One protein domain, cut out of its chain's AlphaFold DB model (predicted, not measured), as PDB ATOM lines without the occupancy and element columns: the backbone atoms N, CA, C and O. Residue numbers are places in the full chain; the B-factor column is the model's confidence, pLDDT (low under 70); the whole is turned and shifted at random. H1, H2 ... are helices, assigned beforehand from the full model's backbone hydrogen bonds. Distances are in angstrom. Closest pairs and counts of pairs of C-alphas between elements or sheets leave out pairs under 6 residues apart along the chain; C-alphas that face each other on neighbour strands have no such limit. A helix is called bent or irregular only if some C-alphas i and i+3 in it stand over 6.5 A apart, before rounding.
ATOM      1  N   ASP A  11      15.189  74.537-141.185       96.50
ATOM      2  CA  ASP A  11      16.033  73.336-141.200       96.50
ATOM      3  C   ASP A  11      15.277  72.084-140.727       96.50
ATOM      4  O   ASP A  11      15.468  71.000-141.284       96.50
ATOM      5  N   ARG A  12      14.336  72.233-139.786       97.00
ATOM      6  CA  ARG A  12      13.485  71.131-139.319       97.00
ATOM      7  C   ARG A  12      12.555  70.619-140.412       97.00
ATOM      8  O   ARG A  12      12.388  69.406-140.552       97.00
ATOM      9  N   ILE A  13      11.969  71.524-141.200       96.69
ATOM     10  CA  ILE A  13      11.110  71.159-142.336       96.69
ATOM     11  C   ILE A  13      11.957  70.497-143.426       96.69
ATOM     12  O   ILE A  13      11.567  69.460-143.960       96.69
ATOM     13  N   VAL A  14      13.148  71.029-143.718       95.94
ATOM     14  CA  VAL A  14      14.070  70.433-144.700       95.94
ATOM     15  C   VAL A  14      14.465  69.008-144.297       95.94
ATOM     16  O   VAL A  14      14.404  68.095-145.124       95.94
ATOM     17  N   GLU A  15      14.805  68.791-143.028       97.62
ATOM     18  CA  GLU A  15      15.143  67.470-142.498       97.62
ATOM     19  C   GLU A  15      13.953  66.499-142.563       97.62
ATOM     20  O   GLU A  15      14.120  65.340-142.955       97.62
ATOM     21  N   LEU A  16      12.737  66.963-142.257       95.38
ATOM     22  CA  LEU A  16      11.516  66.172-142.419       95.38
ATOM     23  C   LEU A  16      11.315  65.743-143.877       95.38
ATOM     24  O   LEU A  16      11.116  64.558-144.147       95.38
ATOM     25  N   ILE A  17      11.416  66.675-144.828       95.00
ATOM     26  CA  ILE A  17      11.275  66.367-146.256       95.00
ATOM     27  C   ILE A  17      12.353  65.373-146.709       95.00
ATOM     28  O   ILE A  17      12.051  64.438-147.454       95.00
ATOM     29  N   ARG A  18      13.598  65.515-146.232       95.00
ATOM     30  CA  ARG A  18      14.689  64.569-146.522       95.00
ATOM     31  C   ARG A  18      14.345  63.156-146.050       95.00
ATOM     32  O   ARG A  18      14.532  62.206-146.808       95.00
ATOM     33  N   ARG A  19      13.798  63.017-144.838       96.31
ATOM     34  CA  ARG A  19      13.339  61.724-144.304       96.31
ATOM     35  C   ARG A  19      12.180  61.154-145.112       96.31
ATOM     36  O   ARG A  19      12.229  59.982-145.463       96.31
ATOM     37  N   LEU A  20      11.184  61.969-145.467       94.12
ATOM     38  CA  LEU A  20      10.032  61.526-146.260       94.12
ATOM     39  C   LEU A  20      10.446  61.002-147.642       94.12
ATOM     40  O   LEU A  20       9.937  59.968-148.075       94.12
ATOM     41  N   ARG A  21      11.422  61.640-148.303       92.44
ATOM     42  CA  ARG A  21      11.962  61.147-149.585       92.44
ATOM     43  C   ARG A  21      12.635  59.778-149.478       92.44
ATOM     44  O   ARG A  21      12.648  59.053-150.466       92.44
ATOM     45  N   ALA A  22      13.172  59.423-148.312       95.69
ATOM     46  CA  ALA A  22      13.804  58.126-148.077       95.69
ATOM     47  C   ALA A  22      12.802  56.997-147.762       95.69
ATOM     48  O   ALA A  22      13.201  55.840-147.662       95.69
ATOM     49  N   THR A  23      11.512  57.308-147.594       95.69
ATOM     50  CA  THR A  23      10.479  56.302-147.292       95.69
ATOM     51  C   THR A  23       9.950  55.616-148.550       95.69
ATOM     52  O   THR A  23       9.944  56.193-149.640       95.69
ATOM     53  N   GLU A  24       9.400  54.407-148.401       95.19
ATOM     54  CA  GLU A  24       8.727  53.697-149.501       95.19
ATOM     55  C   GLU A  24       7.520  54.468-150.057       95.19
ATOM     56  O   GLU A  24       7.201  54.353-151.243       95.19
ATOM     57  N   ALA A  25       6.902  55.325-149.232       92.00
ATOM     58  CA  ALA A  25       5.775  56.165-149.623       92.00
ATOM     59  C   ALA A  25       6.105  57.093-150.808       92.00
ATOM     60  O   ALA A  25       5.208  57.440-151.579       92.00
ATOM     61  N   ARG A  26       7.389  57.433-151.024       90.38
ATOM     62  CA  ARG A  26       7.839  58.263-152.155       90.38
ATOM     63  C   ARG A  26       7.459  57.679-153.521       90.38
ATOM     64  O   ARG A  26       7.303  58.447-154.472       90.38
ATOM     65  N   ARG A  27       7.268  56.355-153.627       92.44
ATOM     66  CA  ARG A  27       6.822  55.673-154.861       92.44
ATOM     67  C   ARG A  27       5.402  56.054-155.281       92.44
ATOM     68  O   ARG A  27       5.065  55.917-156.450       92.44
ATOM     69  N   TYR A  28       4.594  56.557-154.351       92.50
ATOM     70  CA  TYR A  28       3.204  56.949-154.591       92.50
ATOM     71  C   TYR A  28       3.031  58.471-154.751       92.50
ATOM     72  O   TYR A  28       1.910  58.966-154.846       92.50
ATOM     73  N   THR A  29       4.129  59.238-154.789       89.94
ATOM     74  CA  THR A  29       4.107  60.695-154.988       89.94
ATOM     75  C   THR A  29       4.326  61.042-156.465       89.94
ATOM     76  O   THR A  29       5.430  60.875-156.981       89.94
ATOM     77  N   ALA A  30       3.283  61.547-157.136       85.44
ATOM     78  CA  ALA A  30       3.313  61.867-158.569       85.44
ATOM     79  C   ALA A  30       3.880  63.265-158.896       85.44
ATOM     80  O   ALA A  30       4.651  63.403-159.840       85.44
ATOM     81  N   LEU A  31       3.527  64.297-158.119       89.88
ATOM     82  CA  LEU A  31       3.995  65.676-158.305       89.88
ATOM     83  C   LEU A  31       4.230  66.316-156.932       89.88
ATOM     84  O   LEU A  31       3.291  66.481-156.159       89.88
ATOM     85  N   GLU A  32       5.487  66.637-156.621       88.31
ATOM     86  CA  GLU A  32       5.906  67.199-155.320       88.31
ATOM     87  C   GLU A  32       6.413  68.645-155.414       88.31
ATOM     88  O   GLU A  32       6.922  69.189-154.440       88.31
ATOM     89  N   VAL A  33       6.301  69.262-156.589       91.12
ATOM     90  CA  VAL A  33       6.758  70.628-156.857       91.12
ATOM     91  C   VAL A  33       5.582  71.520-157.264       91.12
ATOM     92  O   VAL A  33       4.643  71.018-157.888       91.12
ATOM     93  N   PRO A  34       5.640  72.830-156.965       92.31
ATOM     94  CA  PRO A  34       6.713  73.543-156.255       92.31
ATOM     95  C   PRO A  34       6.673  73.368-154.724       92.31
ATOM     96  O   PRO A  34       5.611  73.191-154.136       92.31
ATOM     97  N   PHE A  35       7.838  73.487-154.074       92.56
ATOM     98  CA  PHE A  35       7.927  73.672-152.621       92.56
ATOM     99  C   PHE A  35       7.813  75.163-152.309       92.56
ATOM    100  O   PHE A  35       8.711  75.935-152.642       92.56
ATOM    101  N   ILE A  36       6.712  75.561-151.678       95.12
ATOM    102  CA  ILE A  36       6.497  76.941-151.244       95.12
ATOM    103  C   ILE A  36       6.898  77.056-149.777       95.12
ATOM    104  O   ILE A  36       6.478  76.250-148.949       95.12
ATOM    105  N   THR A  37       7.730  78.048-149.468       95.12
ATOM    106  CA  THR A  37       8.170  78.352-148.102       95.12
ATOM    107  C   THR A  37       7.811  79.789-147.754       95.12
ATOM    108  O   THR A  37       7.618  80.622-148.640       95.12
ATOM    109  N   GLY A  38       7.710  80.071-146.461       94.56
ATOM    110  CA  GLY A  38       7.404  81.394-145.944       94.56
ATOM    111  C   GLY A  38       7.571  81.430-144.434       94.56
ATOM    112  O   GLY A  38       7.742  80.395-143.791       94.56
ATOM    113  N   ILE A  39       7.527  82.635-143.883       95.00
ATOM    114  CA  ILE A  39       7.480  82.864-142.440       95.00
ATOM    115  C   ILE A  39       6.073  83.314-142.056       95.00
ATOM    116  O   ILE A  39       5.405  83.998-142.834       95.00
ATOM    117  N   ARG A  40       5.619  82.933-140.858       94.94
ATOM    118  CA  ARG A  40       4.358  83.436-140.307       94.94
ATOM    119  C   ARG A  40       4.496  84.941-140.074       94.94
ATOM    120  O   ARG A  40       5.457  85.375-139.447       94.94
ATOM    121  N   LYS A  41       3.529  85.707-140.570       96.19
ATOM    122  CA  LYS A  41       3.409  87.157-140.380       96.19
ATOM    123  C   LYS A  41       1.980  87.489-140.001       96.19
ATOM    124  O   LYS A  41       1.057  86.786-140.424       96.19
ATOM    125  N   GLU A  42       1.793  88.555-139.239       97.75
ATOM    126  CA  GLU A  42       0.462  89.118-139.072       97.75
ATOM    127  C   GLU A  42       0.023  89.795-140.379       97.75
ATOM    128  O   GLU A  42       0.842  90.270-141.169       97.75
ATOM    129  N   LEU A  43      -1.289  89.833-140.636       96.62
ATOM    130  CA  LEU A  43      -1.824  90.278-141.932       96.62
ATOM    131  C   LEU A  43      -1.351  91.689-142.319       96.62
ATOM    132  O   LEU A  43      -1.029  91.938-143.477       96.62
ATOM    133  N   HIS A  44      -1.294  92.604-141.352       97.25
ATOM    134  CA  HIS A  44      -0.872  93.983-141.589       97.25
ATOM    135  C   HIS A  44       0.612  94.089-141.974       97.25
ATOM    136  O   HIS A  44       0.951  94.892-142.839       97.25
ATOM    137  N   GLU A  45       1.479  93.258-141.387       97.69
ATOM    138  CA  GLU A  45       2.907  93.201-141.724       97.69
ATOM    139  C   GLU A  45       3.091  92.661-143.142       97.69
ATOM    140  O   GLU A  45       3.800  93.252-143.950       97.69
ATOM    141  N   ALA A  46       2.381  91.577-143.474       96.12
ATOM    142  CA  ALA A  46       2.449  90.963-144.796       96.12
ATOM    143  C   ALA A  46       1.970  91.906-145.912       96.12
ATOM    144  O   ALA A  46       2.548  91.907-146.996       96.12
ATOM    145  N   ILE A  47       0.927  92.705-145.660       97.19
ATOM    146  CA  ILE A  47       0.463  93.734-146.602       97.19
ATOM    147  C   ILE A  47       1.497  94.861-146.720       97.19
ATOM    148  O   ILE A  47       1.737  95.336-147.826       97.19
ATOM    149  N   GLY A  48       2.118  95.267-145.609       97.44
ATOM    150  CA  GLY A  48       3.149  96.304-145.592       97.44
ATOM    151  C   GLY A  48       4.379  95.972-146.442       97.44
ATOM    152  O   GLY A  48       4.962  96.880-147.010       97.44
ATOM    153  N   ASP A  49       4.740  94.694-146.589       94.81
ATOM    154  CA  ASP A  49       5.871  94.276-147.435       94.81
ATOM    155  C   ASP A  49       5.575  94.302-148.947       94.81
ATOM    156  O   ASP A  49       6.490  94.160-149.760       94.81
ATOM    157  N   LEU A  50       4.299  94.396-149.339       92.81
ATOM    158  CA  LEU A  50       3.871  94.374-150.745       92.81
ATOM    159  C   LEU A  50       3.826  95.767-151.388       92.81
ATOM    160  O   LEU A  50       3.709  95.850-152.613       92.81
TER     161      LEU A  50
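AT A GLANCE: This is residues 11 to 50 of the 51 residues of the protein "Chlorite dismutase family protein" of Actinobacteria bacterium (UniProt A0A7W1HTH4). The model is an open hook with no packed core: H1 runs toward one end, the short H2 turns the corner there, and a long stretch without a named element, residues 29 to 42, folds back past H1 and on to the small helix H3 at the far end. No helix touches another, and H3 with its end, within residues 38 to 50, stands free. The printed part has 40 residues with three named helices, in the order H1, H2, H3, and no named strand; its class is all helix. It is extended, with a radius of gyration of the C-alphas of 15.1 A and spans of 43 by 21 by 10 A.

HOW THE PARTS SIT: The longest helix, H1, residues 11 to 21, is close to but not clearly touching H2, residues 24 to 28; the closest C-alphas, those of Leu 20 and Arg 26, are 7.1 A apart. The link between them is tight, with 2 residues. H3, residues 43 to 48, is apart from H1 and from H2. In H1 and H3 every O i to N i+4 pair is within hydrogen-bond range; in H2 it is 0 of 1, while 2 of 2 O i to N i+3 pairs are.

IN THESE COORDINATES: H1 begins at C-alpha 11 (16.033, 73.336, -141.200) and measures 15.3 A from first to last C-alpha. H2 begins at C-alpha 24 (8.727, 53.697, -149.501) and measures 8.2 A; it is neither bent nor irregular, but only just: C-alphas 24 and 27 are 6.0 A apart. H3 measures 8.6 A and ends at C-alpha 48 (3.149, 96.304, -145.592).

THE WHOLE: The two C-alphas farthest apart are those of Glu 24 and Gly 48, at 43.1 A. The link from H2 to H3, 14 residues, is long. The printed part has no cut. Its mean pLDDT is 94.4, and no printed residue is under 70.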